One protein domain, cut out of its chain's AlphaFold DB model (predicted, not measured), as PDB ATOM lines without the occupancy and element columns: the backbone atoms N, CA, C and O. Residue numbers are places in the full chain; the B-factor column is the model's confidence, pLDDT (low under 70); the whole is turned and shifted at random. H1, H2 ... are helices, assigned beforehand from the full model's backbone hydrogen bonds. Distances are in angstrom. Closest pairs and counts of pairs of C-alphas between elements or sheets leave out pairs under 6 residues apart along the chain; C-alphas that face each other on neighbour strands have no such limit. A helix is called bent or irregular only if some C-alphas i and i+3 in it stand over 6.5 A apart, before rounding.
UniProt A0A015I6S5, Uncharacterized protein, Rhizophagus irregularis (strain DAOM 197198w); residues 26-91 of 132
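Overview. This is residues 26 to 91 of the 132 residues of an uncharacterized protein of Rhizophagus irregularis (strain DAOM 197198w) (UniProt A0A015I6S5). Three helices make an open, extended zigzag, with the longest, H1, as a long arm that meets H2 near the end of H1 and the beginning of H2, in an L. H3 sits off at the far end of the zigzag and touches neither of the other two, and the link between H1 and H2 makes a loop at the L, where residues 50 to 55 stick out. The printed part has 66 residues with three named helices, in the order H1, H2, H3 along the chain, and no named strand; the class is all helix. The whole is extended, with a radius of gyration of the C-alphas of 17.7 A, and its C-alphas span 58 by 29 by 11 A, only just flat.

Arrangement. The longest helix is H1, residues 26 to 49, and it touches H2, residues 59 to 71. Their lines stand at 83 degrees, about perpendicular. The closest C-alphas of the two are those of Gln 45 and Ala 59, 5.1 A apart. H1 touches H2 with residues 41 to 48 alone, and H2 touches H1 with residues 59 to 60 alone. Residues 26 to 39, which belong to H1, stand free. H3, residues 77 to 86, is apart from H1 and also apart from H2. Residues 64 to 91 stand free; of these, 64 to 71 belong to H2 and 77 to 86 to H3. In H1 and H3 every pair of O i and N i+4 is within hydrogen-bond range, and in H2 8 of 9 such pairs are.

Along the chain. H1 runs from Glu 26 to Asp 49, 34.9 A from first to last C-alpha, and begins with C-alpha 26 at (346.514, 210.063, 163.023). H2 runs from Ala 59, with its C-alpha at (350.347, 194.123, 184.713), to Thr 71, a length of 19.3 A. H3 runs from Asn 77 to Leu 86 over 14.2 A and ends with C-alpha 86 at (343.872, 191.099, 212.236).

Size, cuts and confidence. The two C-alphas farthest apart are those of Glu 26 and Asn 90, at 60.3 A. The printed part runs from residue 26 to residue 91 and has no cut. The link from H1 to H2 is short, with 9 residues, and the link from H2 to H3 is tight, with 5; no link is long. The mean pLDDT of the printed part is 79.5. The model's confidence is under 70 at residues 26 to 28, residue 66, residues 68 to 73 and residues 86 to 91.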
ATOM      1  N   GLU A  26     347.209 210.254 161.750       56.31
ATOM      2  CA  GLU A  26     346.514 210.063 163.023       56.31
ATOM      3  C   GLU A  26     346.435 208.570 163.378       56.31
ATOM      4  O   GLU A  26     346.871 208.173 164.461       56.31
ATOM      5  N   PHE A  27     346.075 207.715 162.414       59.22
ATOM      6  CA  PHE A  27     346.116 206.255 162.574       59.22
ATOM      7  C   PHE A  27     347.531 205.733 162.889       59.22
ATOM      8  O   PHE A  27     347.711 204.804 163.683       59.22
ATOM      9  N   HIS A  28     348.568 206.347 162.309       64.94
ATOM     10  CA  HIS A  28     349.957 205.966 162.574       64.94
ATOM     11  C   HIS A  28     350.445 206.379 163.974       64.94
ATOM     12  O   HIS A  28     351.251 205.662 164.575       64.94
ATOM     13  N   ALA A  29     349.976 207.509 164.508       73.56
ATOM     14  CA  ALA A  29     350.335 207.971 165.849       73.56
ATOM     15  C   ALA A  29     349.670 207.116 166.939       73.56
ATOM     16  O   ALA A  29     350.356 206.643 167.845       73.56
ATOM     17  N   GLU A  30     348.370 206.840 166.816       77.81
ATOM     18  CA  GLU A  30     347.637 205.989 167.765       77.81
ATOM     19  C   GLU A  30     348.202 204.566 167.810       77.81
ATOM     20  O   GLU A  30     348.422 204.010 168.887       77.81
ATOM     21  N   THR A  31     348.531 204.002 166.645       81.31
ATOM     22  CA  THR A  31     349.148 202.671 166.558       81.31
ATOM     23  C   THR A  31     350.509 202.630 167.261       81.31
ATOM     24  O   THR A  31     350.826 201.655 167.942       81.31
ATOM     25  N   GLN A  32     351.322 203.686 167.139       83.62
ATOM     26  CA  GLN A  32     352.620 203.767 167.818       83.62
ATOM     27  C   GLN A  32     352.480 203.879 169.336       83.62
ATOM     28  O   GLN A  32     353.196 203.188 170.060       83.62
ATOM     29  N   VAL A  33     351.544 204.701 169.816       87.75
ATOM     30  CA  VAL A  33     351.248 204.818 171.251       87.75
ATOM     31  C   VAL A  33     350.775 203.475 171.806       87.75
ATOM     32  O   VAL A  33     351.260 203.037 172.846       87.75
ATOM     33  N   HIS A  34     349.898 202.775 171.084       86.31
ATOM     34  CA  HIS A  34     349.403 201.466 171.499       86.31
ATOM     35  C   HIS A  34     350.518 200.412 171.581       86.31
ATOM     36  O   HIS A  34     350.584 199.653 172.546       86.31
ATOM     37  N   LEU A  35     351.436 200.390 170.610       89.44
ATOM     38  CA  LEU A  35     352.603 199.501 170.630       89.44
ATOM     39  C   LEU A  35     353.556 199.809 171.789       89.44
ATOM     40  O   LEU A  35     354.100 198.886 172.392       89.44
ATOM     41  N   MET A  36     353.764 201.092 172.096       91.12
ATOM     42  CA  MET A  36     354.597 201.510 173.223       91.12
ATOM     43  C   MET A  36     353.976 201.076 174.554       91.12
ATOM     44  O   MET A  36     354.659 200.451 175.357       91.12
ATOM     45  N   HIS A  37     352.670 201.290 174.725       90.81
ATOM     46  CA  HIS A  37     351.926 200.851 175.906       90.81
ATOM     47  C   HIS A  37     351.978 199.327 176.108       90.81
ATOM     48  O   HIS A  37     352.197 198.858 177.220       90.81
ATOM     49  N   MET A  38     351.830 198.532 175.039       90.69
ATOM     50  CA  MET A  38     351.948 197.070 175.140       90.69
ATOM     51  C   MET A  38     353.347 196.620 175.573       90.69
ATOM     52  O   MET A  38     353.462 195.667 176.337       90.69
ATOM     53  N   ARG A  39     354.404 197.304 175.115       94.12
ATOM     54  CA  ARG A  39     355.775 197.010 175.552       94.12
ATOM     55  C   ARG A  39     355.971 197.326 177.032       94.12
ATOM     56  O   ARG A  39     356.543 196.519 177.749       94.12
ATOM     57  N   GLU A  40     355.500 198.483 177.483       93.38
ATOM     58  CA  GLU A  40     355.589 198.869 178.895       93.38
ATOM     59  C   GLU A  40     354.842 197.871 179.794       93.38
ATOM     60  O   GLU A  40     355.357 197.482 180.839       93.38
ATOM     61  N   LEU A  41     353.668 197.390 179.364       94.31
ATOM     62  CA  LEU A  41     352.935 196.324 180.056       94.31
ATOM     63  C   LEU A  41     353.726 195.011 180.137       94.31
ATOM     64  O   LEU A  41     353.716 194.363 181.183       94.31
ATOM     65  N   GLU A  42     354.410 194.623 179.059       95.50
ATOM     66  CA  GLU A  42     355.260 193.426 179.027       95.50
ATOM     67  C   GLU A  42     356.431 193.552 180.015       95.50
ATOM     68  O   GLU A  42     356.642 192.658 180.832       95.50
ATOM     69  N   GLU A  43     357.119 194.700 180.036       95.69
ATOM     70  CA  GLU A  43     358.201 194.974 180.992       95.69
ATOM     71  C   GLU A  43     357.714 194.925 182.451       95.69
ATOM     72  O   GLU A  43     358.400 194.394 183.328       95.69
ATOM     73  N   VAL A  44     356.518 195.450 182.731       93.69
ATOM     74  CA  VAL A  44     355.910 195.377 184.067       93.69
ATOM     75  C   VAL A  44     355.564 193.935 184.435       93.69
ATOM     76  O   VAL A  44     355.829 193.526 185.568       93.69
ATOM     77  N   GLN A  45     355.016 193.146 183.507       95.19
ATOM     78  CA  GLN A  45     354.707 191.738 183.764       95.19
ATOM     79  C   GLN A  45     355.980 190.934 184.062       95.19
ATOM     80  O   GLN A  45     356.008 190.200 185.049       95.19
ATOM     81  N   ASP A  46     357.055 191.152 183.301       95.50
ATOM     82  CA  ASP A  46     358.360 190.520 183.530       95.50
ATOM     83  C   ASP A  46     358.917 190.822 184.930       95.50
ATOM     84  O   ASP A  46     359.572 189.978 185.552       95.50
ATOM     85  N   LEU A  47     358.682 192.032 185.447       94.81
ATOM     86  CA  LEU A  47     359.071 192.414 186.805       94.81
ATOM     87  C   LEU A  47     358.183 191.754 187.862       94.81
ATOM     88  O   LEU A  47     358.697 191.329 188.896       94.81
ATOM     89  N   ILE A  48     356.874 191.645 187.619       93.31
ATOM     90  CA  ILE A  48     355.944 190.974 188.538       93.31
ATOM     91  C   ILE A  48     356.275 189.482 188.646       93.31
ATOM     92  O   ILE A  48     356.320 188.940 189.754       93.31
ATOM     93  N   ASP A  49     356.583 188.833 187.527       93.12
ATOM     94  CA  ASP A  49     356.910 187.408 187.479       93.12
ATOM     95  C   ASP A  49     358.184 187.081 188.282       93.12
ATOM     96  O   ASP A  49     358.302 186.004 188.874       93.12
ATOM     97  N   GLN A  50     359.115 188.036 188.397       95.19
ATOM     98  CA  GLN A  50     360.320 187.912 189.230       95.19
ATOM     99  C   GLN A  50     360.045 187.952 190.741       95.19
ATOM    100  O   GLN A  50     360.922 187.575 191.524       95.19
ATOM    101  N   LEU A  51     358.863 188.396 191.182       90.88
ATOM    102  CA  LEU A  51     358.536 188.535 192.607       90.88
ATOM    103  C   LEU A  51     358.090 187.222 193.272       90.88
ATOM    104  O   LEU A  51     357.913 187.207 194.488       90.88
ATOM    105  N   TYR A  52     357.930 186.127 192.514       87.38
ATOM    106  CA  TYR A  52     357.527 184.798 193.014       87.38
ATOM    107  C   TYR A  52     356.339 184.838 193.996       87.38
ATOM    108  O   TYR A  52     356.358 184.201 195.052       87.38
ATOM    109  N   LEU A  53     355.304 185.610 193.662       87.94
ATOM    110  CA  LEU A  53     354.082 185.697 194.462       87.94
ATOM    111  C   LEU A  53     353.254 184.412 194.304       87.94
ATOM    112  O   LEU A  53     353.187 183.844 193.219       87.94
ATOM    113  N   GLU A  54     352.590 183.961 195.374       89.12
ATOM    114  CA  GLU A  54     351.711 182.772 195.336       89.12
ATOM    115  C   GLU A  54     350.509 182.971 194.395       89.12
ATOM    116  O   GLU A  54     350.035 182.030 193.763       89.12
ATOM    117  N   ASN A  55     350.062 184.221 194.267       88.44
ATOM    118  CA  ASN A  55     349.065 184.664 193.305       88.44
ATOM    119  C   ASN A  55     349.540 185.992 192.689       88.44
ATOM    120  O   ASN A  55     349.225 187.052 193.238       88.44
ATOM    121  N   PRO A  56     350.375 185.952 191.634       84.88
ATOM    122  CA  PRO A  56     350.907 187.158 191.018       84.88
ATOM    123  C   PRO A  56     349.797 187.924 190.299       84.88
ATOM    124  O   PRO A  56     348.908 187.335 189.687       84.88
ATOM    125  N   PHE A  57     349.862 189.248 190.391       87.56
ATOM    126  CA  PHE A  57     348.967 190.137 189.660       87.56
ATOM    127  C   PHE A  57     349.332 190.161 188.175       87.56
ATOM    128  O   PHE A  57     350.486 189.952 187.798       87.56
ATOM    129  N   THR A  58     348.363 190.479 187.326       92.69
ATOM    130  CA  THR A  58     348.659 190.896 185.950       92.69
ATOM    131  C   THR A  58     349.121 192.356 185.914       92.69
ATOM    132  O   THR A  58     348.757 193.154 186.784       92.69
ATOM    133  N   ALA A  59     349.904 192.738 184.903       91.69
ATOM    134  CA  ALA A  59     350.347 194.123 184.713       91.69
ATOM    135  C   ALA A  59     349.162 195.111 184.621       91.69
ATOM    136  O   ALA A  59     349.205 196.187 185.219       91.69
ATOM    137  N   ASP A  60     348.067 194.717 183.964       89.25
ATOM    138  CA  ASP A  60     346.831 195.509 183.894       89.25
ATOM    139  C   ASP A  60     346.165 195.701 185.266       89.25
ATOM    140  O   ASP A  60     345.690 196.795 185.584       89.25
ATOM    141  N   GLU A  61     346.119 194.656 186.099       88.69
ATOM    142  CA  GLU A  61     345.589 194.756 187.465       88.69
ATOM    143  C   GLU A  61     346.465 195.668 188.326       88.69
ATOM    144  O   GLU A  61     345.945 196.515 189.053       88.69
ATOM    145  N   PHE A  62     347.789 195.538 188.211       87.12
ATOM    146  CA  PHE A  62     348.751 196.357 188.945       87.12
ATOM    147  C   PHE A  62     348.571 197.857 188.655       87.12
ATOM    148  O   PHE A  62     348.441 198.656 189.587       87.12
ATOM    149  N   ILE A  63     348.479 198.237 187.376       84.62
ATOM    150  CA  ILE A  63     348.271 199.633 186.954       84.62
ATOM    151  C   ILE A  63     346.912 200.162 187.426       84.62
ATOM    152  O   ILE A  63     346.798 201.315 187.852       84.62
ATOM    153  N   GLN A  64     345.861 199.339 187.376       81.06
ATOM    154  CA  GLN A  64     344.548 199.743 187.872       81.06
ATOM    155  C   GLN A  64     344.580 200.035 189.375       81.06
ATOM    156  O   GLN A  64     344.107 201.094 189.785       81.06
ATOM    157  N   TYR A  65     345.166 199.155 190.193       71.81
ATOM    158  CA  TYR A  65     345.266 199.364 191.642       71.81
ATOM    159  C   TYR A  65     345.984 200.668 192.014       71.81
ATOM    160  O   TYR A  65     345.538 201.364 192.930       71.81
ATOM    161  N   ASP A  66     347.053 201.020 191.300       67.62
ATOM    162  CA  ASP A  66     347.790 202.262 191.551       67.62
ATOM    163  C   ASP A  66     346.940 203.505 191.220       67.62
ATOM    164  O   ASP A  66     346.830 204.439 192.020       67.62
ATOM    165  N   ASN A  67     346.198 203.466 190.108       71.00
ATOM    166  CA  ASN A  67     345.271 204.536 189.721       71.00
ATOM    167  C   ASN A  67     344.066 204.669 190.673       71.00
ATOM    168  O   ASN A  67     343.607 205.782 190.955       71.00
ATOM    169  N   PHE A  68     343.563 203.556 191.217       63.97
ATOM    170  CA  PHE A  68     342.526 203.582 192.253       63.97
ATOM    171  C   PHE A  68     343.051 204.182 193.563       63.97
ATOM    172  O   PHE A  68     342.311 204.902 194.226       63.97
ATOM    173  N   ARG A  69     344.326 203.983 193.925       55.84
ATOM    174  CA  ARG A  69     344.943 204.599 195.117       55.84
ATOM    175  C   ARG A  69     345.080 206.119 195.038       55.84
ATOM    176  O   ARG A  69     345.073 206.766 196.079       55.84
ATOM    177  N   LEU A  70     345.179 206.691 193.837       56.97
ATOM    178  CA  LEU A  70     345.206 208.147 193.648       56.97
ATOM    179  C   LEU A  70     343.833 208.805 193.861       56.97
ATOM    180  O   LEU A  70     343.766 210.007 194.111       56.97
ATOM    181  N   THR A  71     342.745 208.036 193.751       56.09
ATOM    182  CA  THR A  71     341.361 208.535 193.862       56.09
ATOM    183  C   THR A  71     340.611 208.015 195.090       56.09
ATOM    184  O   THR A  71     339.629 208.629 195.506       56.09
ATOM    185  N   ALA A  72     341.073 206.923 195.696       58.41
ATOM    186  CA  ALA A  72     340.591 206.424 196.974       58.41
ATOM    187  C   ALA A  72     341.120 207.295 198.124       58.41
ATOM    188  O   ALA A  72     342.284 207.698 198.127       58.41
ATOM    189  N   GLU A  73     340.268 207.568 199.116       65.88
ATOM    190  CA  GLU A  73     340.695 208.158 200.387       65.88
ATOM    191  C   GLU A  73     341.904 207.379 200.923       65.88
ATOM    192  O   GLU A  73     341.882 206.146 200.976       65.88
ATOM    193  N   MET A  74     342.982 208.090 201.277       71.56
ATOM    194  CA  MET A  74     344.141 207.476 201.927       71.56
ATOM    195  C   MET A  74     343.643 206.631 203.097       71.56
ATOM    196  O   MET A  74     342.957 207.149 203.978       71.56
ATOM    197  N   ILE A  75     344.003 205.347 203.095       75.81
ATOM    198  CA  ILE A  75     343.671 204.420 204.177       75.81
ATOM    199  C   ILE A  75     344.096 205.079 205.491       75.81
ATOM    200  O   ILE A  75     345.247 205.508 205.631       75.81
ATOM    201  N   SER A  76     343.167 205.202 206.433       79.38
ATOM    202  CA  SER A  76     343.457 205.863 207.701       79.38
ATOM    203  C   SER A  76     344.440 205.035 208.535       79.38
ATOM    204  O   SER A  76     344.482 203.806 208.439       79.38
ATOM    205  N   ASN A  77     345.210 205.689 209.410       80.75
ATOM    206  CA  ASN A  77     346.113 204.985 210.331       80.75
ATOM    207  C   ASN A  77     345.368 203.925 211.162       80.75
ATOM    208  O   ASN A  77     345.907 202.858 211.436       80.75
ATOM    209  N   GLU A  78     344.110 204.185 211.519       83.31
ATOM    210  CA  GLU A  78     343.259 203.253 212.262       83.31
ATOM    211  C   GLU A  78     342.918 201.991 211.457       83.31
ATOM    212  O   GLU A  78     342.888 200.890 212.009       83.31
ATOM    213  N   GLU A  79     342.671 202.122 210.154       81.06
ATOM    214  CA  GLU A  79     342.416 200.990 209.260       81.06
ATOM    215  C   GLU A  79     343.689 200.193 208.965       81.06
ATOM    216  O   GLU A  79     343.643 198.961 208.943       81.06
ATOM    217  N   ILE A  80     344.835 200.869 208.829       81.31
ATOM    218  CA  ILE A  80     346.151 200.223 208.700       81.31
ATOM    219  C   ILE A  80     346.445 199.380 209.946       81.31
ATOM    220  O   ILE A  80     346.780 198.200 209.828       81.31
ATOM    221  N   LEU A  81     346.255 199.949 211.141       81.50
ATOM    222  CA  LEU A  81     346.457 199.242 212.409       81.50
ATOM    223  C   LEU A  81     345.538 198.020 212.526       81.50
ATOM    224  O   LEU A  81     345.991 196.943 212.907       81.50
ATOM    225  N   LYS A  82     344.263 198.145 212.132       81.19
ATOM    226  CA  LYS A  82     343.322 197.012 212.126       81.19
ATOM    227  C   LYS A  82     343.764 195.891 211.185       81.19
ATOM    228  O   LYS A  82     343.679 194.731 211.575       81.19
ATOM    229  N   ALA A  83     344.239 196.208 209.981       78.31
ATOM    230  CA  ALA A  83     344.686 195.201 209.018       78.31
ATOM    231  C   ALA A  83     345.935 194.437 209.498       78.31
ATOM    232  O   ALA A  83     346.030 193.226 209.305       78.31
ATOM    233  N   ILE A  84     346.870 195.124 210.162       71.75
ATOM    234  CA  ILE A  84     348.082 194.511 210.728       71.75
ATOM    235  C   ILE A  84     347.724 193.597 211.907       71.75
ATOM    236  O   ILE A  84     348.158 192.445 211.949       71.75
ATOM    237  N   LEU A  85     346.883 194.080 212.827       71.38
ATOM    238  CA  LEU A  85     346.475 193.336 214.023       71.38
ATOM    239  C   LEU A  85     345.581 192.126 213.694       71.38
ATOM    240  O   LEU A  85     345.656 191.103 214.371       71.38
ATOM    241  N   LEU A  86     344.754 192.202 212.644       62.91
ATOM    242  CA  LEU A  86     343.872 191.099 212.236       62.91
ATOM    243  C   LEU A  86     344.645 189.911 211.637       62.91
ATOM    244  O   LEU A  86     344.238 188.764 211.810       62.91
ATOM    245  N   ASN A  87     345.763 190.176 210.955       58.72
ATOM    246  CA  ASN A  87     346.561 189.155 210.271       58.72
ATOM    247  C   ASN A  87     347.504 188.377 211.199       58.72
ATOM    248  O   ASN A  87     348.063 187.359 210.789       58.72
ATOM    249  N   ASN A  88     347.665 188.807 212.450       58.56
ATOM    250  CA  ASN A  88     348.356 188.020 213.459       58.56
ATOM    251  C   ASN A  88     347.695 188.200 214.836       58.56
ATOM    252  O   ASN A  88     348.094 189.086 215.593       58.56
ATOM    253  N   PRO A  89     346.732 187.334 215.212       56.81
ATOM    254  CA  PRO A  89     346.043 187.432 216.499       56.81
ATOM    255  C   PRO A  89     346.968 187.226 217.712       56.81
ATOM    256  O   PRO A  89     346.552 187.505 218.833       56.81
ATOM    257  N   ASN A  90     348.204 186.754 217.500       55.97
ATOM    258  CA  ASN A  90     349.225 186.605 218.540       55.97
ATOM    259  C   ASN A  90     350.230 187.766 218.588       55.97
ATOM    260  O   ASN A  90     350.980 187.847 219.557       55.97
ATOM    261  N   ASN A  91     350.229 188.681 217.612       52.72
ATOM    262  CA  ASN A  91     350.951 189.950 217.711       52.72
ATOM    263  C   ASN A  91     350.016 191.020 218.276       52.72
ATOM    264  O   ASN A  91     349.822 192.085 217.692       52.72
TER     265      ASN A  91